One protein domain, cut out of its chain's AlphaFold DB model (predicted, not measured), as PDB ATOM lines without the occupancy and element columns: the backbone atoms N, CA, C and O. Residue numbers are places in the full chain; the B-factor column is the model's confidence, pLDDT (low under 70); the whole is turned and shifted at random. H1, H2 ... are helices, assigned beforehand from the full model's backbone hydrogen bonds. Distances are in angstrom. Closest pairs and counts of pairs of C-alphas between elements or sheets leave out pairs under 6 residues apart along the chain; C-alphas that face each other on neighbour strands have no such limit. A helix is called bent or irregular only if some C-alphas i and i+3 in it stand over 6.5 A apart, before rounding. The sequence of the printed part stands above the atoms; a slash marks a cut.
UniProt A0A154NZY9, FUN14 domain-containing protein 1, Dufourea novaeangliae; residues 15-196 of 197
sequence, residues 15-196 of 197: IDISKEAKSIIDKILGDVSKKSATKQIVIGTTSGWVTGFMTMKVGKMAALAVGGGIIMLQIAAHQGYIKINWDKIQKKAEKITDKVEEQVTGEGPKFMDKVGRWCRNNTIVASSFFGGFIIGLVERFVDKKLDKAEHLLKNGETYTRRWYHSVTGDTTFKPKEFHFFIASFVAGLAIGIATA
ATOM      1  N   ILE A  15     166.950 123.903 170.652       50.28
ATOM      2  CA  ILE A  15     166.770 122.979 169.539       50.28
ATOM      3  C   ILE A  15     165.406 122.291 169.653       50.28
ATOM      4  O   ILE A  15     164.739 122.152 168.633       50.28
ATOM      5  N   ASP A  16     164.961 121.936 170.858       54.53
ATOM      6  CA  ASP A  16     163.645 121.327 171.089       54.53
ATOM      7  C   ASP A  16     162.503 122.321 170.820       54.53
ATOM      8  O   ASP A  16     161.682 122.102 169.929       54.53
ATOM      9  N   ILE A  17     162.563 123.510 171.437       50.91
ATOM     10  CA  ILE A  17     161.574 124.584 171.231       50.91
ATOM     11  C   ILE A  17     161.532 125.025 169.763       50.91
ATOM     12  O   ILE A  17     160.463 125.297 169.226       50.91
ATOM     13  N   SER A  18     162.680 125.092 169.077       53.50
ATOM     14  CA  SER A  18     162.707 125.470 167.659       53.50
ATOM     15  C   SER A  18     162.187 124.373 166.730       53.50
ATOM     16  O   SER A  18     161.597 124.708 165.704       53.50
ATOM     17  N   LYS A  19     162.370 123.085 167.057       65.44
ATOM     18  CA  LYS A  19     161.824 121.954 166.286       65.44
ATOM     19  C   LYS A  19     160.320 121.816 166.476       65.44
ATOM     20  O   LYS A  19     159.613 121.641 165.488       65.44
ATOM     21  N   GLU A  20     159.836 121.948 167.705       61.56
ATOM     22  CA  GLU A  20     158.409 121.935 168.010       61.56
ATOM     23  C   GLU A  20     157.718 123.158 167.395       61.56
ATOM     24  O   GLU A  20     156.745 123.011 166.654       61.56
ATOM     25  N   ALA A  21     158.305 124.353 167.551       58.59
ATOM     26  CA  ALA A  21     157.820 125.558 166.886       58.59
ATOM     27  C   ALA A  21     157.794 125.386 165.364       58.59
ATOM     28  O   ALA A  21     156.786 125.708 164.746       58.59
ATOM     29  N   LYS A  22     158.850 124.835 164.746       62.47
ATOM     30  CA  LYS A  22     158.869 124.533 163.305       62.47
ATOM     31  C   LYS A  22     157.767 123.552 162.913       62.47
ATOM     32  O   LYS A  22     157.085 123.815 161.938       62.47
ATOM     33  N   SER A  23     157.539 122.487 163.680       67.94
ATOM     34  CA  SER A  23     156.507 121.485 163.385       67.94
ATOM     35  C   SER A  23     155.084 122.047 163.487       67.94
ATOM     36  O   SER A  23     154.259 121.781 162.615       67.94
ATOM     37  N   ILE A  24     154.795 122.870 164.498       64.19
ATOM     38  CA  ILE A  24     153.485 123.519 164.670       64.19
ATOM     39  C   ILE A  24     153.276 124.581 163.584       64.19
ATOM     40  O   ILE A  24     152.195 124.676 163.001       64.19
ATOM     41  N   ILE A  25     154.330 125.335 163.261       65.50
ATOM     42  CA  ILE A  25     154.348 126.283 162.147       65.50
ATOM     43  C   ILE A  25     154.096 125.554 160.825       65.50
ATOM     44  O   ILE A  25     153.234 125.989 160.074       65.50
ATOM     45  N   ASP A  26     154.775 124.442 160.556       67.94
ATOM     46  CA  ASP A  26     154.634 123.668 159.319       67.94
ATOM     47  C   ASP A  26     153.261 122.994 159.217       67.94
ATOM     48  O   ASP A  26     152.698 122.925 158.127       67.94
ATOM     49  N   LYS A  27     152.667 122.566 160.337       67.12
ATOM     50  CA  LYS A  27     151.311 122.000 160.377       67.12
ATOM     51  C   LYS A  27     150.244 123.061 160.074       67.12
ATOM     52  O   LYS A  27     149.352 122.822 159.269       67.12
ATOM     53  N   ILE A  28     150.385 124.262 160.644       64.12
ATOM     54  CA  ILE A  28     149.489 125.406 160.392       64.12
ATOM     55  C   ILE A  28     149.721 126.009 158.994       64.12
ATOM     56  O   ILE A  28     148.780 126.455 158.340       64.12
ATOM     57  N   LEU A  29     150.966 126.021 158.510       63.50
ATOM     58  CA  LEU A  29     151.309 126.466 157.157       63.50
ATOM     59  C   LEU A  29     150.836 125.460 156.103       63.50
ATOM     60  O   LEU A  29     150.349 125.895 155.063       63.50
ATOM     61  N   GLY A  30     150.943 124.155 156.364       61.81
ATOM     62  CA  GLY A  30     150.560 123.074 155.453       61.81
ATOM     63  C   GLY A  30     149.068 123.062 155.127       61.81
ATOM     64  O   GLY A  30     148.708 122.994 153.952       61.81
ATOM     65  N   ASP A  31     148.207 123.250 156.131       60.06
ATOM     66  CA  ASP A  31     146.748 123.297 155.942       60.06
ATOM     67  C   ASP A  31     146.258 124.582 155.239       60.06
ATOM     68  O   ASP A  31     145.146 124.630 154.711       60.06
ATOM     69  N   VAL A  32     147.081 125.637 155.186       52.59
ATOM     70  CA  VAL A  32     146.665 126.984 154.737       52.59
ATOM     71  C   VAL A  32     147.574 127.536 153.616       52.59
ATOM     72  O   VAL A  32     147.511 128.719 153.261       52.59
ATOM     73  N   SER A  33     148.409 126.688 153.000       49.12
ATOM     74  CA  SER A  33     149.395 127.036 151.955       49.12
ATOM     75  C   SER A  33     148.765 127.355 150.584       49.12
ATOM     76  O   SER A  33     149.141 126.796 149.551       49.12
ATOM     77  N   LYS A  34     147.812 128.292 150.539       51.81
ATOM     78  CA  LYS A  34     147.361 128.930 149.289       51.81
ATOM     79  C   LYS A  34     147.400 130.467 149.296       51.81
ATOM     80  O   LYS A  34     147.149 131.052 148.246       51.81
ATOM     81  N   LYS A  35     147.755 131.163 150.397       55.81
ATOM     82  CA  LYS A  35     147.870 132.646 150.400       55.81
ATOM     83  C   LYS A  35     148.989 133.239 151.275       55.81
ATOM     84  O   LYS A  35     149.258 132.791 152.381       55.81
ATOM     85  N   SER A  36     149.554 134.353 150.787       59.09
ATOM     86  CA  SER A  36     150.616 135.186 151.397       59.09
ATOM     87  C   SER A  36     150.324 135.674 152.836       59.09
ATOM     88  O   SER A  36     151.240 135.830 153.642       59.09
ATOM     89  N   ALA A  37     149.045 135.842 153.199       62.38
ATOM     90  CA  ALA A  37     148.619 136.313 154.521       62.38
ATOM     91  C   ALA A  37     148.955 135.335 155.666       62.38
ATOM     92  O   ALA A  37     149.223 135.766 156.784       62.38
ATOM     93  N   THR A  38     149.018 134.029 155.392       68.81
ATOM     94  CA  THR A  38     149.292 132.997 156.405       68.81
ATOM     95  C   THR A  38     150.696 133.130 156.992       68.81
ATOM     96  O   THR A  38     150.881 133.026 158.201       68.81
ATOM     97  N   LYS A  39     151.695 133.445 156.157       66.94
ATOM     98  CA  LYS A  39     153.080 133.641 156.613       66.94
ATOM     99  C   LYS A  39     153.184 134.805 157.604       66.94
ATOM    100  O   LYS A  39     153.911 134.734 158.588       66.94
ATOM    101  N   GLN A  40     152.421 135.860 157.346       69.25
ATOM    102  CA  GLN A  40     152.325 137.057 158.171       69.25
ATOM    103  C   GLN A  40     151.605 136.800 159.505       69.25
ATOM    104  O   GLN A  40     152.070 137.267 160.543       69.25
ATOM    105  N   ILE A  41     150.534 136.002 159.489       78.06
ATOM    106  CA  ILE A  41     149.827 135.540 160.694       78.06
ATOM    107  C   ILE A  41     150.765 134.723 161.579       78.06
ATOM    108  O   ILE A  41     150.914 135.026 162.755       78.06
ATOM    109  N   VAL A  42     151.456 133.734 161.014       78.19
ATOM    110  CA  VAL A  42     152.347 132.849 161.775       78.19
ATOM    111  C   VAL A  42     153.501 133.621 162.418       78.19
ATOM    112  O   VAL A  42     153.796 133.418 163.595       78.19
ATOM    113  N   ILE A  43     154.132 134.541 161.682       77.69
ATOM    114  CA  ILE A  43     155.192 135.399 162.233       77.69
ATOM    115  C   ILE A  43     154.629 136.309 163.333       77.69
ATOM    116  O   ILE A  43     155.261 136.464 164.379       77.69
ATOM    117  N   GLY A  44     153.428 136.867 163.142       80.06
ATOM    118  CA  GLY A  44     152.731 137.651 164.162       80.06
ATOM    119  C   GLY A  44     152.474 136.836 165.428       80.06
ATOM    120  O   GLY A  44     152.944 137.202 166.498       80.06
ATOM    121  N   THR A  45     151.813 135.686 165.311       85.06
ATOM    122  CA  THR A  45     151.450 134.824 166.444       85.06
ATOM    123  C   THR A  45     152.666 134.308 167.203       85.06
ATOM    124  O   THR A  45     152.696 134.378 168.427       85.06
ATOM    125  N   THR A  46     153.698 133.828 166.506       85.75
ATOM    126  CA  THR A  46     154.904 133.290 167.160       85.75
ATOM    127  C   THR A  46     155.689 134.376 167.896       85.75
ATOM    128  O   THR A  46     156.067 134.185 169.052       85.75
ATOM    129  N   SER A  47     155.879 135.545 167.276       85.50
ATOM    130  CA  SER A  47     156.524 136.688 167.937       85.50
ATOM    131  C   SER A  47     155.689 137.227 169.103       85.50
ATOM    132  O   SER A  47     156.249 137.579 170.144       85.50
ATOM    133  N   GLY A  48     154.360 137.208 168.977       84.06
ATOM    134  CA  GLY A  48     153.422 137.504 170.055       84.06
ATOM    135  C   GLY A  48     153.606 136.562 171.237       84.06
ATOM    136  O   GLY A  48     153.845 137.022 172.351       84.06
ATOM    137  N   TRP A  49     153.585 135.251 170.993       86.62
ATOM    138  CA  TRP A  49     153.703 134.214 172.020       86.62
ATOM    139  C   TRP A  49     155.014 134.296 172.802       86.62
ATOM    140  O   TRP A  49     154.990 134.368 174.032       86.62
ATOM    141  N   VAL A  50     156.151 134.410 172.107       85.62
ATOM    142  CA  VAL A  50     157.464 134.585 172.755       85.62
ATOM    143  C   VAL A  50     157.494 135.862 173.604       85.62
ATOM    144  O   VAL A  50     157.978 135.848 174.740       85.62
ATOM    145  N   THR A  51     156.927 136.960 173.095       87.56
ATOM    146  CA  THR A  51     156.841 138.232 173.831       87.56
ATOM    147  C   THR A  51     155.957 138.101 175.076       87.56
ATOM    148  O   THR A  51     156.350 138.553 176.156       87.56
ATOM    149  N   GLY A  52     154.803 137.438 174.969       81.00
ATOM    150  CA  GLY A  52     153.893 137.170 176.089       81.00
ATOM    151  C   GLY A  52     154.565 136.333 177.174       81.00
ATOM    152  O   GLY A  52     154.570 136.706 178.352       81.00
ATOM    153  N   PHE A  53     155.266 135.274 176.763       77.00
ATOM    154  CA  PHE A  53     156.017 134.413 177.667       77.00
ATOM    155  C   PHE A  53     157.103 135.180 178.441       77.00
ATOM    156  O   PHE A  53     157.260 134.983 179.654       77.00
ATOM    157  N   MET A  54     157.852 136.066 177.772       81.12
ATOM    158  CA  MET A  54     158.923 136.863 178.385       81.12
ATOM    159  C   MET A  54     158.368 137.937 179.336       81.12
ATOM    160  O   MET A  54     158.894 138.135 180.438       81.12
ATOM    161  N   THR A  55     157.266 138.582 178.943       83.25
ATOM    162  CA  THR A  55     156.634 139.692 179.672       83.25
ATOM    163  C   THR A  55     156.231 139.286 181.084       83.25
ATOM    164  O   THR A  55     156.440 140.046 182.021       83.25
ATOM    165  N   MET A  56     155.752 138.059 181.298       74.44
ATOM    166  CA  MET A  56     155.369 137.593 182.635       74.44
ATOM    167  C   MET A  56     156.526 137.474 183.634       74.44
ATOM    168  O   MET A  56     156.304 137.636 184.838       74.44
ATOM    169  N   LYS A  57     157.756 137.191 183.178       73.88
ATOM    170  CA  LYS A  57     158.928 137.156 184.077       73.88
ATOM    171  C   LYS A  57     159.273 138.554 184.566       73.88
ATOM    172  O   LYS A  57     159.474 138.754 185.761       73.88
ATOM    173  N   VAL A  58     159.313 139.503 183.638       77.19
ATOM    174  CA  VAL A  58     159.658 140.895 183.935       77.19
ATOM    175  C   VAL A  58     158.516 141.576 184.689       77.19
ATOM    176  O   VAL A  58     158.757 142.274 185.665       77.19
ATOM    177  N   GLY A  59     157.268 141.288 184.317       78.25
ATOM    178  CA  GLY A  59     156.063 141.852 184.917       78.25
ATOM    179  C   GLY A  59     155.905 141.513 186.396       78.25
ATOM    180  O   GLY A  59     155.531 142.384 187.173       78.25
ATOM    181  N   LYS A  60     156.259 140.293 186.829       77.94
ATOM    182  CA  LYS A  60     156.247 139.937 188.261       77.94
ATOM    183  C   LYS A  60     157.260 140.751 189.065       77.94
ATOM    184  O   LYS A  60     156.925 141.239 190.138       77.94
ATOM    185  N   MET A  61     158.470 140.934 188.539       76.56
ATOM    186  CA  MET A  61     159.496 141.749 189.198       76.56
ATOM    187  C   MET A  61     159.124 143.234 189.202       76.56
ATOM    188  O   MET A  61     159.270 143.899 190.223       76.56
ATOM    189  N   ALA A  62     158.576 143.735 188.092       84.06
ATOM    190  CA  ALA A  62     158.093 145.105 187.983       84.06
ATOM    191  C   ALA A  62     156.939 145.372 188.960       84.06
ATOM    192  O   ALA A  62     156.976 146.359 189.688       84.06
ATOM    193  N   ALA A  63     155.955 144.473 189.048       83.19
ATOM    194  CA  ALA A  63     154.838 144.599 189.979       83.19
ATOM    195  C   ALA A  63     155.298 144.588 191.445       83.19
ATOM    196  O   ALA A  63     154.785 145.369 192.244       83.19
ATOM    197  N   LEU A  64     156.291 143.761 191.799       81.62
ATOM    198  CA  LEU A  64     156.880 143.759 193.142       81.62
ATOM    199  C   LEU A  64     157.633 145.058 193.446       81.62
ATOM    200  O   LEU A  64     157.466 145.609 194.531       81.62
ATOM    201  N   ALA A  65     158.423 145.565 192.500       86.81
ATOM    202  CA  ALA A  65     159.150 146.819 192.669       86.81
ATOM    203  C   ALA A  65     158.196 148.018 192.804       86.81
ATOM    204  O   ALA A  65     158.355 148.836 193.708       86.81
ATOM    205  N   VAL A  66     157.171 148.096 191.948       86.62
ATOM    206  CA  VAL A  66     156.156 149.159 191.988       86.62
ATOM    207  C   VAL A  66     155.313 149.054 193.259       86.62
ATOM    208  O   VAL A  66     155.165 150.042 193.973       86.62
ATOM    209  N   GLY A  67     154.813 147.860 193.587       83.25
ATOM    210  CA  GLY A  67     154.030 147.618 194.798       83.25
ATOM    211  C   GLY A  67     154.817 147.935 196.070       83.25
ATOM    212  O   GLY A  67     154.345 148.697 196.906       83.25
ATOM    213  N   GLY A  68     156.051 147.438 196.184       85.00
ATOM    214  CA  GLY A  68     156.936 147.743 197.311       85.00
ATOM    215  C   GLY A  68     157.280 149.234 197.418       85.00
ATOM    216  O   GLY A  68     157.290 149.785 198.520       85.00
ATOM    217  N   GLY A  69     157.481 149.908 196.281       86.62
ATOM    218  CA  GLY A  69     157.734 151.349 196.228       86.62
ATOM    219  C   GLY A  69     156.559 152.185 196.741       86.62
ATOM    220  O   GLY A  69     156.766 153.122 197.514       86.62
ATOM    221  N   ILE A  70     155.323 151.821 196.380       83.69
ATOM    222  CA  ILE A  70     154.110 152.498 196.871       83.69
ATOM    223  C   ILE A  70     153.996 152.366 198.393       83.69
ATOM    224  O   ILE A  70     153.681 153.342 199.071       83.69
ATOM    225  N   ILE A  71     154.298 151.189 198.943       83.56
ATOM    226  CA  ILE A  71     154.230 150.955 200.390       83.56
ATOM    227  C   ILE A  71     155.262 151.808 201.119       83.56
ATOM    228  O   ILE A  71     154.879 152.533 202.032       83.56
ATOM    229  N   MET A  72     156.531 151.803 200.678       81.31
ATOM    230  CA  MET A  72     157.576 152.684 201.225       81.31
ATOM    231  C   MET A  72     157.163 154.163 201.203       81.31
ATOM    232  O   MET A  72     157.395 154.886 202.176       81.31
ATOM    233  N   LEU A  73     156.506 154.605 200.127       79.12
ATOM    234  CA  LEU A  73     156.033 155.980 199.984       79.12
ATOM    235  C   LEU A  73     154.926 156.326 200.993       79.12
ATOM    236  O   LEU A  73     154.945 157.416 201.566       79.12
ATOM    237  N   GLN A  74     154.000 155.399 201.261       75.31
ATOM    238  CA  GLN A  74     152.962 155.582 202.281       75.31
ATOM    239  C   GLN A  74     153.558 155.706 203.694       75.31
ATOM    240  O   GLN A  74     153.113 156.560 204.462       75.31
ATOM    241  N   ILE A  75     154.606 154.935 204.024       72.94
ATOM    242  CA  ILE A  75     155.312 155.036 205.320       72.94
ATOM    243  C   ILE A  75     155.914 156.433 205.496       72.94
ATOM    244  O   ILE A  75     155.727 157.080 206.527       72.94
ATOM    245  N   ALA A  76     156.624 156.907 204.470       74.38
ATOM    246  CA  ALA A  76     157.313 158.192 204.498       74.38
ATOM    247  C   ALA A  76     156.337 159.378 204.599       74.38
ATOM    248  O   ALA A  76     156.630 160.370 205.270       74.38
ATOM    249  N   ALA A  77     155.160 159.264 203.977       71.25
ATOM    250  CA  ALA A  77     154.103 160.264 204.078       71.25
ATOM    251  C   ALA A  77     153.457 160.291 205.476       71.25
ATOM    252  O   ALA A  77     153.250 161.366 206.034       71.25
ATOM    253  N   HIS A  78     153.200 159.125 206.083       66.75
ATOM    254  CA  HIS A  78     152.557 159.029 207.401       66.75
ATOM    255  C   HIS A  78     153.485 159.428 208.568       66.75
ATOM    256  O   HIS A  78     153.014 159.848 209.626       66.75
ATOM    257  N   GLN A  79     154.804 159.321 208.382       63.88
ATOM    258  CA  GLN A  79     155.831 159.800 209.320       63.88
ATOM    259  C   GLN A  79     156.088 161.317 209.198       63.88
ATOM    260  O   GLN A  79     156.932 161.855 209.908       63.88
ATOM    261  N   GLY A  80     155.395 162.016 208.289       61.72
ATOM    262  CA  GLY A  80     155.555 163.457 208.069       61.72
ATOM    263  C   GLY A  80     156.843 163.855 207.336       61.72
ATOM    264  O   GLY A  80     157.101 165.044 207.171       61.72
ATOM    265  N   TYR A  81     157.630 162.885 206.858       56.41
ATOM    266  CA  TYR A  81     158.905 163.126 206.173       56.41
ATOM    267  C   TYR A  81     158.727 163.699 204.756       56.41
ATOM    268  O   TYR A  81     159.619 164.382 204.256       56.41
ATOM    269  N   ILE A  82     157.594 163.433 204.086       63.19
ATOM    270  CA  ILE A  82     157.353 163.853 202.695       63.19
ATOM    271  C   ILE A  82     155.917 164.371 202.530       63.19
ATOM    272  O   ILE A  82     154.956 163.616 202.654       63.19
ATOM    273  N   LYS A  83     155.756 165.650 202.161       66.56
ATOM    274  CA  LYS A  83     154.492 166.155 201.595       66.56
ATOM    275  C   LYS A  83     154.379 165.683 200.146       66.56
ATOM    276  O   LYS A  83     155.140 166.136 199.289       66.56
ATOM    277  N   ILE A  84     153.440 164.776 199.876       68.19
ATOM    278  CA  ILE A  84     153.169 164.275 198.523       68.19
ATOM    279  C   ILE A  84     152.600 165.425 197.693       68.19
ATOM    280  O   ILE A  84     151.479 165.876 197.913       68.19
ATOM    281  N   ASN A  85     153.398 165.915 196.747       78.94
ATOM    282  CA  ASN A  85     152.975 166.937 195.804       78.94
ATOM    283  C   ASN A  85     152.698 166.266 194.453       78.94
ATOM    284  O   ASN A  85     153.628 165.984 193.692       78.94
ATOM    285  N   TRP A  86     151.424 165.958 194.210       80.12
ATOM    286  CA  TRP A  86     150.961 165.200 193.046       80.12
ATOM    287  C   TRP A  86     151.348 165.858 191.717       80.12
ATOM    288  O   TRP A  86     151.800 165.155 190.818       80.12
ATOM    289  N   ASP A  87     151.340 167.192 191.628       87.50
ATOM    290  CA  ASP A  87     151.778 167.926 190.432       87.50
ATOM    291  C   ASP A  87     153.250 167.677 190.079       87.50
ATOM    292  O   ASP A  87     153.622 167.538 188.910       87.50
ATOM    293  N   LYS A  88     154.129 167.594 191.088       83.19
ATOM    294  CA  LYS A  88     155.550 167.279 190.857       83.19
ATOM    295  C   LYS A  88     155.744 165.826 190.436       83.19
ATOM    296  O   LYS A  88     156.663 165.553 189.666       83.19
ATOM    297  N   ILE A  89     154.924 164.914 190.960       84.00
ATOM    298  CA  ILE A  89     154.960 163.495 190.595       84.00
ATOM    299  C   ILE A  89     154.501 163.330 189.151       84.00
ATOM    300  O   ILE A  89     155.222 162.707 188.381       84.00
ATOM    301  N   GLN A  90     153.388 163.957 188.763       86.94
ATOM    302  CA  GLN A  90     152.893 163.922 187.391       86.94
ATOM    303  C   GLN A  90     153.922 164.503 186.414       86.94
ATOM    304  O   GLN A  90     154.317 163.810 185.486       86.94
ATOM    305  N   LYS A  91     154.484 165.692 186.683       90.56
ATOM    306  CA  LYS A  91     155.535 166.274 185.820       90.56
ATOM    307  C   LYS A  91     156.792 165.408 185.710       90.56
ATOM    308  O   LYS A  91     157.500 165.462 184.707       90.56
ATOM    309  N   LYS A  92     157.144 164.654 186.757       87.50
ATOM    310  CA  LYS A  92     158.273 163.710 186.713       87.50
ATOM    311  C   LYS A  92     157.911 162.446 185.944       87.50
ATOM    312  O   LYS A  92     158.757 161.966 185.201       87.50
ATOM    313  N   ALA A  93     156.697 161.936 186.122       86.50
ATOM    314  CA  ALA A  93     156.181 160.806 185.368       86.50
ATOM    315  C   ALA A  93     156.141 161.141 183.875       86.50
ATOM    316  O   ALA A  93     156.720 160.396 183.101       86.50
ATOM    317  N   GLU A  94     155.599 162.303 183.498       88.62
ATOM    318  CA  GLU A  94     155.608 162.828 182.125       88.62
ATOM    319  C   GLU A  94     157.036 162.883 181.568       88.62
ATOM    320  O   GLU A  94     157.313 162.231 180.574       88.62
ATOM    321  N   LYS A  95     158.001 163.493 182.273       86.31
ATOM    322  CA  LYS A  95     159.411 163.506 181.825       86.31
ATOM    323  C   LYS A  95     160.046 162.121 181.671       86.31
ATOM    324  O   LYS A  95     160.965 161.963 180.872       86.31
ATOM    325  N   ILE A  96     159.665 161.151 182.504       85.94
ATOM    326  CA  ILE A  96     160.172 159.775 182.404       85.94
ATOM    327  C   ILE A  96     159.536 159.093 181.196       85.94
ATOM    328  O   ILE A  96     160.260 158.473 180.426       85.94
ATOM    329  N   THR A  97     158.226 159.248 181.009       83.62
ATOM    330  CA  THR A  97     157.502 158.765 179.831       83.62
ATOM    331  C   THR A  97     158.097 159.352 178.557       83.62
ATOM    332  O   THR A  97     158.454 158.583 177.675       83.62
ATOM    333  N   ASP A  98     158.325 160.666 178.509       84.75
ATOM    334  CA  ASP A  98     158.908 161.362 177.360       84.75
ATOM    335  C   ASP A  98     160.306 160.830 177.030       84.75
ATOM    336  O   ASP A  98     160.613 160.556 175.877       84.75
ATOM    337  N   LYS A  99     161.160 160.628 178.043       82.50
ATOM    338  CA  LYS A  99     162.497 160.050 177.840       82.50
ATOM    339  C   LYS A  99     162.443 158.604 177.377       82.50
ATOM    340  O   LYS A  99     163.251 158.209 176.549       82.50
ATOM    341  N   VAL A 100     161.538 157.801 177.933       81.25
ATOM    342  CA  VAL A 100     161.345 156.415 177.495       81.25
ATOM    343  C   VAL A 100     160.857 156.399 176.048       81.25
ATOM    344  O   VAL A 100     161.370 155.626 175.246       81.25
ATOM    345  N   GLU A 101     159.931 157.284 175.690       74.81
ATOM    346  CA  GLU A 101     159.427 157.435 174.328       74.81
ATOM    347  C   GLU A 101     160.527 157.899 173.359       74.81
ATOM    348  O   GLU A 101     160.695 157.309 172.290       74.81
ATOM    349  N   GLU A 102     161.341 158.878 173.756       80.31
ATOM    350  CA  GLU A 102     162.488 159.378 172.995       80.31
ATOM    351  C   GLU A 102     163.562 158.295 172.808       80.31
ATOM    352  O   GLU A 102     164.067 158.106 171.703       80.31
ATOM    353  N   GLN A 103     163.876 157.527 173.855       74.88
ATOM    354  CA  GLN A 103     164.890 156.469 173.807       74.88
ATOM    355  C   GLN A 103     164.450 155.238 173.013       74.88
ATOM    356  O   GLN A 103     165.282 154.596 172.375       74.88
ATOM    357  N   VAL A 104     163.163 154.885 173.058       70.88
ATOM    358  CA  VAL A 104     162.626 153.731 172.324       70.88
ATOM    359  C   VAL A 104     162.379 154.073 170.856       70.88
ATOM    360  O   VAL A 104     162.537 153.204 169.997       70.88
ATOM    361  N   THR A 105     162.008 155.318 170.551       62.25
ATOM    362  CA  THR A 105     161.422 155.648 169.244       62.25
ATOM    363  C   THR A 105     162.158 156.731 168.461       62.25
ATOM    364  O   THR A 105     161.966 156.806 167.249       62.25
ATOM    365  N   GLY A 106     162.986 157.565 169.101       64.31
ATOM    366  CA  GLY A 106     163.760 158.645 168.461       64.31
ATOM    367  C   GLY A 106     162.936 159.781 167.831       64.31
ATOM    368  O   GLY A 106     163.485 160.810 167.452       64.31
ATOM    369  N   GLU A 107     161.617 159.629 167.735       61.22
ATOM    370  CA  GLU A 107     160.646 160.633 167.314       61.22
ATOM    371  C   GLU A 107     159.571 160.708 168.412       61.22
ATOM    372  O   GLU A 107     159.097 159.656 168.836       61.22
ATOM    373  N   GLY A 108     159.201 161.917 168.870       60.22
ATOM    374  CA  GLY A 108     158.150 162.152 169.890       60.22
ATOM    375  C   GLY A 108     156.744 161.667 169.471       60.22
ATOM    376  O   GLY A 108     156.692 160.922 168.498       60.22
ATOM    377  N   PRO A 109     155.622 162.154 170.074       59.94
ATOM    378  CA  PRO A 109     154.282 161.527 170.325       59.94
ATOM    379  C   PRO A 109     153.638 160.604 169.263       59.94
ATOM    380  O   PRO A 109     152.645 159.912 169.488       59.94
ATOM    381  N   LYS A 110     154.209 160.576 168.071       65.19
ATOM    382  CA  LYS A 110     153.961 159.696 166.946       65.19
ATOM    383  C   LYS A 110     154.145 158.204 167.236       65.19
ATOM    384  O   LYS A 110     153.820 157.442 166.331       65.19
ATOM    385  N   PHE A 111     154.664 157.728 168.379       72.75
ATOM    386  CA  PHE A 111     154.758 156.272 168.597       72.75
ATOM    387  C   PHE A 111     153.368 155.640 168.617       72.75
ATOM    388  O   PHE A 111     153.102 154.718 167.846       72.75
ATOM    389  N   MET A 112     152.453 156.191 169.419       72.94
ATOM    390  CA  MET A 112     151.061 155.737 169.460       72.94
ATOM    391  C   MET A 112     150.388 155.864 168.090       72.94
ATOM    392  O   MET A 112     149.688 154.946 167.664       72.94
ATOM    393  N   ASP A 113     150.668 156.936 167.346       79.94
ATOM    394  CA  ASP A 113     150.143 157.108 165.989       79.94
ATOM    395  C   ASP A 113     150.753 156.129 164.981       79.94
ATOM    396  O   ASP A 113     150.053 155.648 164.090       79.94
ATOM    397  N   LYS A 114     152.045 155.806 165.098       74.88
ATOM    398  CA  LYS A 114     152.768 154.855 164.240       74.88
ATOM    399  C   LYS A 114     152.296 153.437 164.536       74.88
ATOM    400  O   LYS A 114     152.011 152.710 163.592       74.88
ATOM    401  N   VAL A 115     152.098 153.079 165.806       79.62
ATOM    402  CA  VAL A 115     151.474 151.814 166.228       79.62
ATOM    403  C   VAL A 115     150.028 151.742 165.747       79.62
ATOM    404  O   VAL A 115     149.632 150.728 165.181       79.62
ATOM    405  N   GLY A 116     149.248 152.817 165.884       78.56
ATOM    406  CA  GLY A 116     147.868 152.878 165.402       78.56
ATOM    407  C   GLY A 116     147.764 152.783 163.876       78.56
ATOM    408  O   GLY A 116     146.872 152.120 163.346       78.56
ATOM    409  N   ARG A 117     148.694 153.403 163.143       79.25
ATOM    410  CA  ARG A 117     148.791 153.327 161.676       79.25
ATOM    411  C   ARG A 117     149.294 151.958 161.216       79.25
ATOM    412  O   ARG A 117     148.776 151.415 160.248       79.25
ATOM    413  N   TRP A 118     150.237 151.366 161.942       76.62
ATOM    414  CA  TRP A 118     150.733 150.016 161.699       76.62
ATOM    415  C   TRP A 118     149.657 148.959 161.964       76.62
ATOM    416  O   TRP A 118     149.460 148.091 161.116       76.62
ATOM    417  N   CYS A 119     148.901 149.083 163.060       77.38
ATOM    418  CA  CYS A 119     147.754 148.224 163.358       77.38
ATOM    419  C   CYS A 119     146.669 148.343 162.290       77.38
ATOM    420  O   CYS A 119     146.095 147.328 161.934       77.38
ATOM    421  N   ARG A 120     146.407 149.541 161.747       76.94
ATOM    422  CA  ARG A 120     145.441 149.725 160.647       76.94
ATOM    423  C   ARG A 120     145.912 149.141 159.315       76.94
ATOM    424  O   ARG A 120     145.103 148.572 158.591       76.94
ATOM    425  N   ASN A 121     147.195 149.273 158.982       75.25
ATOM    426  CA  ASN A 121     147.735 148.773 157.712       75.25
ATOM    427  C   ASN A 121     148.047 147.270 157.739       75.25
ATOM    428  O   ASN A 121     148.051 146.633 156.692       75.25
ATOM    429  N   ASN A 122     148.306 146.700 158.917       74.50
ATOM    430  CA  ASN A 122     148.665 145.295 159.101       74.50
ATOM    431  C   ASN A 122     147.765 144.634 160.149       74.50
ATOM    432  O   ASN A 122     148.245 143.848 160.964       74.50
ATOM    433  N   THR A 123     146.462 144.935 160.124       76.81
ATOM    434  CA  THR A 123     145.473 144.453 161.107       76.81
ATOM    435  C   THR A 123     145.553 142.949 161.327       76.81
ATOM    436  O   THR A 123     145.445 142.502 162.460       76.81
ATOM    437  N   ILE A 124     145.803 142.176 160.267       74.81
ATOM    438  CA  ILE A 124     145.936 140.715 160.324       74.81
ATOM    439  C   ILE A 124     147.189 140.289 161.109       74.81
ATOM    440  O   ILE A 124     147.125 139.370 161.918       74.81
ATOM    441  N   VAL A 125     148.332 140.947 160.906       77.94
ATOM    442  CA  VAL A 125     149.568 140.644 161.651       77.94
ATOM    443  C   VAL A 125     149.449 141.121 163.092       77.94
ATOM    444  O   VAL A 125     149.832 140.399 164.005       77.94
ATOM    445  N   ALA A 126     148.893 142.316 163.297       81.38
ATOM    446  CA  ALA A 126     148.679 142.887 164.616       81.38
ATOM    447  C   ALA A 126     147.724 142.018 165.446       81.38
ATOM    448  O   ALA A 126     148.043 141.681 166.582       81.38
ATOM    449  N   SER A 127     146.595 141.588 164.875       83.38
ATOM    450  CA  SER A 127     145.648 140.700 165.556       83.38
ATOM    451  C   SER A 127     146.268 139.343 165.872       83.38
ATOM    452  O   SER A 127     146.078 138.827 166.969       83.38
ATOM    453  N   SER A 128     147.072 138.801 164.955       83.88
ATOM    454  CA  SER A 128     147.797 137.545 165.163       83.88
ATOM    455  C   SER A 128     148.845 137.677 166.268       83.88
ATOM    456  O   SER A 128     148.939 136.814 167.134       83.88
ATOM    457  N   PHE A 129     149.570 138.797 166.306       86.94
ATOM    458  CA  PHE A 129     150.500 139.123 167.382       86.94
ATOM    459  C   PHE A 129     149.803 139.236 168.734       86.94
ATOM    460  O   PHE A 129     150.241 138.599 169.688       86.94
ATOM    461  N   PHE A 130     148.700 139.982 168.825       88.94
ATOM    462  CA  PHE A 130     147.930 140.080 170.066       88.94
ATOM    463  C   PHE A 130     147.360 138.723 170.493       88.94
ATOM    464  O   PHE A 130     147.429 138.385 171.672       88.94
ATOM    465  N   GLY A 131     146.869 137.919 169.546       88.88
ATOM    466  CA  GLY A 131     146.408 136.555 169.804       88.88
ATOM    467  C   GLY A 131     147.517 135.678 170.381       88.88
ATOM    468  O   GLY A 131     147.356 135.107 171.457       88.88
ATOM    469  N   GLY A 132     148.680 135.644 169.727       86.75
ATOM    470  CA  GLY A 132     149.851 134.919 170.217       86.75
ATOM    471  C   GLY A 132     150.334 135.419 171.577       86.75
ATOM    472  O   GLY A 132     150.620 134.621 172.462       86.75
ATOM    473  N   PHE A 133     150.366 136.737 171.778       88.38
ATOM    474  CA  PHE A 133     150.776 137.370 173.030       88.38
ATOM    475  C   PHE A 133     149.890 136.976 174.206       88.38
ATOM    476  O   PHE A 133     150.405 136.610 175.264       88.38
ATOM    477  N   ILE A 134     148.568 137.002 174.021       86.69
ATOM    478  CA  ILE A 134     147.623 136.583 175.056       86.69
ATOM    479  C   ILE A 134     147.784 135.091 175.347       86.69
ATOM    480  O   ILE A 134     147.842 134.724 176.515       86.69
ATOM    481  N   ILE A 135     147.927 134.243 174.323       86.69
ATOM    482  CA  ILE A 135     148.160 132.803 174.516       86.69
ATOM    483  C   ILE A 135     149.438 132.572 175.332       86.69
ATOM    484  O   ILE A 135     149.388 131.881 176.343       86.69
ATOM    485  N   GLY A 136     150.550 133.227 174.984       83.06
ATOM    486  CA  GLY A 136     151.819 133.077 175.708       83.06
ATOM    487  C   GLY A 136     151.779 133.590 177.151       83.06
ATOM    488  O   GLY A 136     152.510 133.093 178.011       83.06
ATOM    489  N   LEU A 137     150.910 134.564 177.448       83.06
ATOM    490  CA  LEU A 137     150.604 134.957 178.824       83.06
ATOM    491  C   LEU A 137     149.770 133.884 179.535       83.06
ATOM    492  O   LEU A 137     150.119 133.471 180.638       83.06
ATOM    493  N   VAL A 138     148.666 133.445 178.931       83.31
ATOM    494  CA  VAL A 138     147.711 132.520 179.555       83.31
ATOM    495  C   VAL A 138     148.344 131.160 179.809       83.31
ATOM    496  O   VAL A 138     148.240 130.674 180.924       83.31
ATOM    497  N   GLU A 139     149.044 130.583 178.840       79.75
ATOM    498  CA  GLU A 139     149.689 129.270 178.945       79.75
ATOM    499  C   GLU A 139     150.657 129.229 180.132       79.75
ATOM    500  O   GLU A 139     150.486 128.461 181.075       79.75
ATOM    501  N   ARG A 140     151.563 130.209 180.212       72.00
ATOM    502  CA  ARG A 140     152.482 130.334 181.346       72.00
ATOM    503  C   ARG A 140     151.764 130.589 182.674       72.00
ATOM    504  O   ARG A 140     152.279 130.220 183.733       72.00
ATOM    505  N   PHE A 141     150.639 131.302 182.657       72.56
ATOM    506  CA  PHE A 141     149.851 131.534 183.863       72.56
ATOM    507  C   PHE A 141     149.166 130.258 184.329       72.56
ATOM    508  O   PHE A 141     149.226 129.973 185.520       72.56
ATOM    509  N   VAL A 142     148.551 129.513 183.410       74.88
ATOM    510  CA  VAL A 142     147.829 128.269 183.665       74.88
ATOM    511  C   VAL A 142     148.803 127.199 184.128       74.88
ATOM    512  O   VAL A 142     148.616 126.723 185.236       74.88
ATOM    513  N   ASP A 143     149.898 126.932 183.414       70.12
ATOM    514  CA  ASP A 143     150.891 125.920 183.810       70.12
ATOM    515  C   ASP A 143     151.471 126.221 185.191       70.12
ATOM    516  O   ASP A 143     151.433 125.412 186.117       70.12
ATOM    517  N   LYS A 144     151.912 127.470 185.398       67.88
ATOM    518  CA  LYS A 144     152.503 127.874 186.676       67.88
ATOM    519  C   LYS A 144     151.484 127.922 187.816       67.88
ATOM    520  O   LYS A 144     151.901 127.960 188.973       67.88
ATOM    521  N   LYS A 145     150.183 127.996 187.529       68.50
ATOM    522  CA  LYS A 145     149.106 127.913 188.527       68.50
ATOM    523  C   LYS A 145     148.658 126.471 188.750       68.50
ATOM    524  O   LYS A 145     148.324 126.165 189.883       68.50
ATOM    525  N   LEU A 146     148.691 125.622 187.728       68.62
ATOM    526  CA  LEU A 146     148.260 124.229 187.758       68.62
ATOM    527  C   LEU A 146     149.276 123.360 188.507       68.62
ATOM    528  O   LEU A 146     148.914 122.770 189.520       68.62
ATOM    529  N   ASP A 147     150.559 123.421 188.135       68.75
ATOM    530  CA  ASP A 147     151.647 122.701 188.826       68.75
ATOM    531  C   ASP A 147     151.752 123.121 190.296       68.75
ATOM    532  O   ASP A 147     151.935 122.334 191.226       68.75
ATOM    533  N   LYS A 148     151.610 124.428 190.513       66.94
ATOM    534  CA  LYS A 148     151.623 125.046 191.833       66.94
ATOM    535  C   LYS A 148     150.387 124.643 192.633       66.94
ATOM    536  O   LYS A 148     150.520 124.429 193.828       66.94
ATOM    537  N   ALA A 149     149.211 124.527 192.021       67.38
ATOM    538  CA  ALA A 149     148.007 124.076 192.709       67.38
ATOM    539  C   ALA A 149     148.128 122.608 193.132       67.38
ATOM    540  O   ALA A 149     147.851 122.310 194.289       67.38
ATOM    541  N   GLU A 150     148.620 121.715 192.272       68.75
ATOM    542  CA  GLU A 150     148.865 120.315 192.646       68.75
ATOM    543  C   GLU A 150     149.896 120.189 193.776       68.75
ATOM    544  O   GLU A 150     149.678 119.470 194.755       68.75
ATOM    545  N   HIS A 151     150.996 120.940 193.700       65.00
ATOM    546  CA  HIS A 151     152.022 120.930 194.739       65.00
ATOM    547  C   HIS A 151     151.543 121.566 196.059       65.00
ATOM    548  O   HIS A 151     151.855 121.069 197.144       65.00
ATOM    549  N   LEU A 152     150.745 122.638 195.999       62.84
ATOM    550  CA  LEU A 152     150.165 123.287 197.180       62.84
ATOM    551  C   LEU A 152     149.019 122.494 197.799       62.84
ATOM    552  O   LEU A 152     148.872 122.543 199.014       62.84
ATOM    553  N   LEU A 153     148.243 121.734 197.028       63.41
ATOM    554  CA  LEU A 153     147.276 120.795 197.601       63.41
ATOM    555  C   LEU A 153     147.985 119.710 198.421       63.41
ATOM    556  O   LEU A 153     147.459 119.269 199.436       63.41
ATOM    557  N   LYS A 154     149.213 119.339 198.037       65.62
ATOM    558  CA  LYS A 154     150.015 118.326 198.736       65.62
ATOM    559  C   LYS A 154     150.795 118.868 199.949       65.62
ATOM    560  O   LYS A 154     150.947 118.149 200.930       65.62
ATOM    561  N   ASN A 155     151.264 120.123 199.907       63.69
ATOM    562  CA  ASN A 155     152.080 120.750 200.972       63.69
ATOM    563  C   ASN A 155     151.356 121.821 201.820       63.69
ATOM    564  O   ASN A 155     151.853 122.222 202.876       63.69
ATOM    565  N   GLY A 156     150.214 122.337 201.373       60.34
ATOM    566  CA  GLY A 156     149.533 123.498 201.961       60.34
ATOM    567  C   GLY A 156     148.896 123.230 203.322       60.34
ATOM    568  O   GLY A 156     148.773 124.150 204.135       60.34
ATOM    569  N   GLU A 157     148.566 121.973 203.617       59.72
ATOM    570  CA  GLU A 157     147.963 121.577 204.893       59.72
ATOM    571  C   GLU A 157     148.922 121.806 206.082       59.72
ATOM    572  O   GLU A 157     148.511 122.233 207.162       59.72
ATOM    573  N   THR A 158     150.232 121.626 205.878       59.12
ATOM    574  CA  THR A 158     151.247 121.797 206.934       59.12
ATOM    575  C   THR A 158     151.757 123.235 207.068       59.12
ATOM    576  O   THR A 158     151.997 123.693 208.188       59.12
ATOM    577  N   TYR A 159     151.893 123.980 205.966       58.12
ATOM    578  CA  TYR A 159     152.376 125.371 205.993       58.12
ATOM    579  C   TYR A 159     151.355 126.352 206.583       58.12
ATOM    580  O   TYR A 159     151.716 127.183 207.419       58.12
ATOM    581  N   THR A 160     150.078 126.223 206.207       57.12
ATOM    582  CA  THR A 160     148.991 127.088 206.705       57.12
ATOM    583  C   THR A 160     148.841 126.955 208.219       57.12
ATOM    584  O   THR A 160     148.699 127.948 208.931       57.12
ATOM    585  N   ARG A 161     148.979 125.726 208.729       59.34
ATOM    586  CA  ARG A 161     148.886 125.411 210.155       59.34
ATOM    587  C   ARG A 161     150.050 125.996 210.969       59.34
ATOM    588  O   ARG A 161     149.828 126.485 212.071       59.34
ATOM    589  N   ARG A 162     151.278 126.015 210.429       62.12
ATOM    590  CA  ARG A 162     152.451 126.626 211.093       62.12
ATOM    591  C   ARG A 162     152.389 128.152 211.119       62.12
ATOM    592  O   ARG A 162     152.670 128.758 212.148       62.12
ATOM    593  N   TRP A 163     152.005 128.768 210.005       60.09
ATOM    594  CA  TRP A 163     151.879 130.222 209.922       60.09
ATOM    595  C   TRP A 163     150.746 130.749 210.816       60.09
ATOM    596  O   TRP A 163     150.951 131.722 211.537       60.09
ATOM    597  N   TYR A 164     149.598 130.060 210.858       55.94
ATOM    598  CA  TYR A 164     148.470 130.428 211.722       55.94
ATOM    599  C   TYR A 164     148.868 130.489 213.204       55.94
ATOM    600  O   TYR A 164     148.581 131.482 213.868       55.94
ATOM    601  N   HIS A 165     149.608 129.489 213.701       59.09
ATOM    602  CA  HIS A 165     150.129 129.478 215.074       59.09
ATOM    603  C   HIS A 165     151.220 130.534 215.329       59.09
ATOM    604  O   HIS A 165     151.294 131.079 216.424       59.09
ATOM    605  N   SER A 166     152.048 130.857 214.330       60.56
ATOM    606  CA  SER A 166     153.079 131.901 214.441       60.56
ATOM    607  C   SER A 166     152.504 133.320 214.476       60.56
ATOM    608  O   SER A 166     153.142 134.207 215.029       60.56
ATOM    609  N   VAL A 167     151.339 133.556 213.869       54.03
ATOM    610  CA  VAL A 167     150.716 134.890 213.791       54.03
ATOM    611  C   VAL A 167     149.733 135.139 214.938       54.03
ATOM    612  O   VAL A 167     149.522 136.283 215.327       54.03
ATOM    613  N   THR A 168     149.166 134.087 215.528       56.81
ATOM    614  CA  THR A 168     148.250 134.196 216.680       56.81
ATOM    615  C   THR A 168     148.955 134.276 218.041       56.81
ATOM    616  O   THR A 168     148.283 134.507 219.042       56.81
ATOM    617  N   GLY A 169     150.283 134.115 218.095       50.34
ATOM    618  CA  GLY A 169     151.044 133.990 219.344       50.34
ATOM    619  C   GLY A 169     151.424 135.288 220.070       50.34
ATOM    620  O   GLY A 169     151.647 135.226 221.271       50.34
ATOM    621  N   ASP A 170     151.470 136.448 219.406       53.38
ATOM    622  CA  ASP A 170     151.999 137.681 220.019       53.38
ATOM    623  C   ASP A 170     151.162 138.924 219.670       53.38
ATOM    624  O   ASP A 170     151.540 139.777 218.867       53.38
ATOM    625  N   THR A 171     149.999 139.067 220.307       50.38
ATOM    626  CA  THR A 171     149.179 140.290 220.256       50.38
ATOM    627  C   THR A 171     149.445 141.196 221.464       50.38
ATOM    628  O   THR A 171     148.531 141.559 222.198       50.38
ATOM    629  N   THR A 172     150.701 141.623 221.660       49.72
ATOM    630  CA  THR A 172     151.072 142.579 222.735       49.72
ATOM    631  C   THR A 172     151.715 143.867 222.207       49.72
ATOM    632  O   THR A 172     152.560 144.471 222.858       49.72
ATOM    633  N   PHE A 173     151.312 144.342 221.026       48.91
ATOM    634  CA  PHE A 173     151.688 145.676 220.540       48.91
ATOM    635  C   PHE A 173     150.470 146.384 219.959       48.91
ATOM    636  O   PHE A 173     149.859 145.882 219.023       48.91
ATOM    637  N   LYS A 174     150.118 147.552 220.520       46.84
ATOM    638  CA  LYS A 174     148.995 148.396 220.075       46.84
ATOM    639  C   LYS A 174     149.143 148.710 218.576       46.84
ATOM    640  O   LYS A 174     149.985 149.545 218.226       46.84
ATOM    641  N   PRO A 175     148.366 148.078 217.680       51.16
ATOM    642  CA  PRO A 175     148.576 148.232 216.255       51.16
ATOM    643  C   PRO A 175     147.890 149.517 215.795       51.16
ATOM    644  O   PRO A 175     146.676 149.667 215.899       51.16
ATOM    645  N   LYS A 176     148.666 150.462 215.263       57.88
ATOM    646  CA  LYS A 176     148.112 151.454 214.331       57.88
ATOM    647  C   LYS A 176     147.779 150.730 213.021       57.88
ATOM    648  O   LYS A 176     148.537 149.836 212.640       57.88
ATOM    649  N   GLU A 177     146.715 151.143 212.328       56.12
ATOM    650  CA  GLU A 177     146.188 150.558 211.068       56.12
ATOM    651  C   GLU A 177     147.277 150.183 210.041       56.12
ATOM    652  O   GLU A 177     147.196 149.179 209.339       56.12
ATOM    653  N   PHE A 178     148.368 150.941 210.033       61.97
ATOM    654  CA  PHE A 178     149.544 150.742 209.199       61.97
ATOM    655  C   PHE A 178     150.301 149.404 209.396       61.97
ATOM    656  O   PHE A 178     150.786 148.818 208.427       61.97
ATOM    657  N   HIS A 179     150.389 148.869 210.619       63.16
ATOM    658  CA  HIS A 179     151.079 147.588 210.869       63.16
ATOM    659  C   HIS A 179     150.290 146.406 210.310       63.16
ATOM    660  O   HIS A 179     150.875 145.447 209.811       63.16
ATOM    661  N   PHE A 180     148.960 146.502 210.351       67.38
ATOM    662  CA  PHE A 180     148.064 145.495 209.793       67.38
ATOM    663  C   PHE A 180     148.198 145.426 208.267       67.38
ATOM    664  O   PHE A 180     148.200 144.346 207.673       67.38
ATOM    665  N   PHE A 181     148.407 146.578 207.627       70.62
ATOM    666  CA  PHE A 181     148.685 146.655 206.199       70.62
ATOM    667  C   PHE A 181     150.043 146.034 205.819       70.62
ATOM    668  O   PHE A 181     150.104 145.229 204.895       70.62
ATOM    669  N   ILE A 182     151.127 146.315 206.555       72.38
ATOM    670  CA  ILE A 182     152.426 145.664 206.292       72.38
ATOM    671  C   ILE A 182     152.349 144.157 206.555       72.38
ATOM    672  O   ILE A 182     152.832 143.374 205.741       72.38
ATOM    673  N   ALA A 183     151.724 143.740 207.656       72.50
ATOM    674  CA  ALA A 183     151.560 142.329 207.989       72.50
ATOM    675  C   ALA A 183     150.770 141.581 206.905       72.50
ATOM    676  O   ALA A 183     151.199 140.517 206.466       72.50
ATOM    677  N   SER A 184     149.667 142.153 206.413       74.19
ATOM    678  CA  SER A 184     148.877 141.568 205.320       74.19
ATOM    679  C   SER A 184     149.599 141.597 203.972       74.19
ATOM    680  O   SER A 184     149.484 140.637 203.214       74.19
ATOM    681  N   PHE A 185     150.402 142.622 203.678       75.31
ATOM    682  CA  PHE A 185     151.230 142.655 202.473       75.31
ATOM    683  C   PHE A 185     152.352 141.615 202.517       75.31
ATOM    684  O   PHE A 185     152.541 140.884 201.550       75.31
ATOM    685  N   VAL A 186     153.067 141.492 203.639       75.50
ATOM    686  CA  VAL A 186     154.115 140.476 203.825       75.50
ATOM    687  C   VAL A 186     153.509 139.077 203.838       75.50
ATOM    688  O   VAL A 186     154.075 138.175 203.232       75.50
ATOM    689  N   ALA A 187     152.331 138.894 204.439       77.00
ATOM    690  CA  ALA A 187     151.578 137.650 204.348       77.00
ATOM    691  C   ALA A 187     151.165 137.353 202.898       77.00
ATOM    692  O   ALA A 187     151.380 136.246 202.422       77.00
ATOM    693  N   GLY A 188     150.658 138.343 202.161       75.19
ATOM    694  CA  GLY A 188     150.310 138.224 200.746       75.19
ATOM    695  C   GLY A 188     151.519 137.926 199.856       75.19
ATOM    696  O   GLY A 188     151.414 137.120 198.935       75.19
ATOM    697  N   LEU A 189     152.686 138.502 200.155       73.25
ATOM    698  CA  LEU A 189     153.950 138.184 199.494       73.25
ATOM    699  C   LEU A 189     154.447 136.790 199.863       73.25
ATOM    700  O   LEU A 189     154.850 136.058 198.972       73.25
ATOM    701  N   ALA A 190     154.395 136.389 201.130       69.56
ATOM    702  CA  ALA A 190     154.793 135.056 201.566       69.56
ATOM    703  C   ALA A 190     153.891 133.984 200.943       69.56
ATOM    704  O   ALA A 190     154.391 133.013 200.381       69.56
ATOM    705  N   ILE A 191     152.574 134.208 200.934       73.69
ATOM    706  CA  ILE A 191     151.602 133.374 200.221       73.69
ATOM    707  C   ILE A 191     151.860 133.441 198.720       73.69
ATOM    708  O   ILE A 191     151.763 132.422 198.058       73.69
ATOM    709  N   GLY A 192     152.225 134.591 198.156       63.59
ATOM    710  CA  GLY A 192     152.532 134.750 196.734       63.59
ATOM    711  C   GLY A 192     153.862 134.123 196.307       63.59
ATOM    712  O   GLY A 192     153.980 133.704 195.161       63.59
ATOM    713  N   ILE A 193     154.834 134.005 197.214       60.62
ATOM    714  CA  ILE A 193     156.152 133.393 197.004       60.62
ATOM    715  C   ILE A 193     156.080 131.882 197.241       60.62
ATOM    716  O   ILE A 193     156.553 131.139 196.388       60.62
ATOM    717  N   ALA A 194     155.387 131.406 198.282       56.22
ATOM    718  CA  ALA A 194     154.982 129.996 198.413       56.22
ATOM    719  C   ALA A 194     154.041 129.580 197.256       56.22
ATOM    720  O   ALA A 194     154.156 128.514 196.676       56.22
ATOM    721  N   THR A 195     153.216 130.539 196.839       50.06
ATOM    722  CA  THR A 195     152.541 130.790 195.553       50.06
ATOM    723  C   THR A 195     153.337 130.657 194.254       50.06
ATOM    724  O   THR A 195     152.810 130.370 193.184       50.06
ATOM    725  N   ALA A 196     154.636 130.960 194.282       44.50
ATOM    726  CA  ALA A 196     155.462 131.198 193.089       44.50
ATOM    727  C   ALA A 196     156.642 130.230 192.936       44.50
ATOM    728  O   ALA A 196     157.020 130.021 191.776       44.50
TER     729      ALA A 196
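This is residues 15 to 196 of the 197 residues of the protein "FUN14 domain-containing protein 1" of Dufourea novaeangliae (UniProt A0A154NZY9). What shape do these atoms make? They make a flat, open frame of helices: two long helices, H2 and H5a, cross as an uneven X near their first parts and spread apart beyond it, while H3 and H4 arch from the far end of H2 back to the start of H5a. Beyond the end of H5a, H5b turns off across the open end of the frame, H6 alone folds back into the opening between H2 and H5a, and H1 packs with residues 25 to 29 on residues 38 to 42 of H2. What is printed, and how compact is it? The printed part has 182 residues with six named helices, H1 to H6 in order, and no named strand; the class is all helix. It is only just loose, close to extended, with a radius of gyration of the C-alphas of 23.6 A, and only just flat, spanning 75 by 50 by 24 A.

How do the first helices stand? H1, residues 15 to 31, touches H2, residues 37 to 78, with residues 25 to 29 alone, opposite ways at a steep tilt of 52 degrees; the closest C-alphas, of Ile 25 and Val 42, are 6.9 A apart. H2 has a kink of 37 degrees near residue 57. What follows H2? H3, residues 86 to 105, is close to but not clearly touching H4, residues 110 to 121; their closest C-alphas, of Thr 105 and Phe 111, are 6.7 A apart. H5, residues 123 to 167, was assigned as one helix by its hydrogen bonds but is bent, with C-alphas 154 and 157 7.3 A apart; its arms H5a, residues 123 to 154, and H5b, residues 157 to 167, are about perpendicular at 82 degrees. H4 and H5a only just touch, only at the corner, with 3 pairs of C-alphas within 8 A, the closest being Cys 119 and Ala 126 at 5.6 A. Where do H2 and the last parts meet? H2 touches H5a with residues 37 to 56 alone, the same way at a steep tilt of 58 degrees; the closest C-alphas, of Gly 48 and Phe 133, are 4.0 A apart. H6, residues 177 to 194, is near H2 and near H5b, with 11 and 6 pairs of C-alphas within 10 A. Are the helix backbones complete? In H1, H3, H4 and H6 every O i to N i+4 pair is within hydrogen-bond range; the counts are 35 of 38 in H2, 26 of 28 in H5a and 6 of 7 in H5b.

Where do the first and last helices lie? H1 begins at C-alpha 15, (166.770, 122.979, 169.539), and H6 ends at C-alpha 194, (154.982, 129.996, 198.413). How long are the longer elements? H2 measures 57.7 A, from C-alpha 37 at (148.619, 136.313, 154.521), H5a 46.0 A and H3 27.7 A.

How far does it reach? The two C-alphas farthest apart, of Lys 34 and Thr 172, are 74.8 A apart; the printed part has no cut, and none of its links is long. Where is confidence low? The mean pLDDT of the printed part is 71.3, and 82 residues are under 70, among them 15 to 40 and 144 to 180.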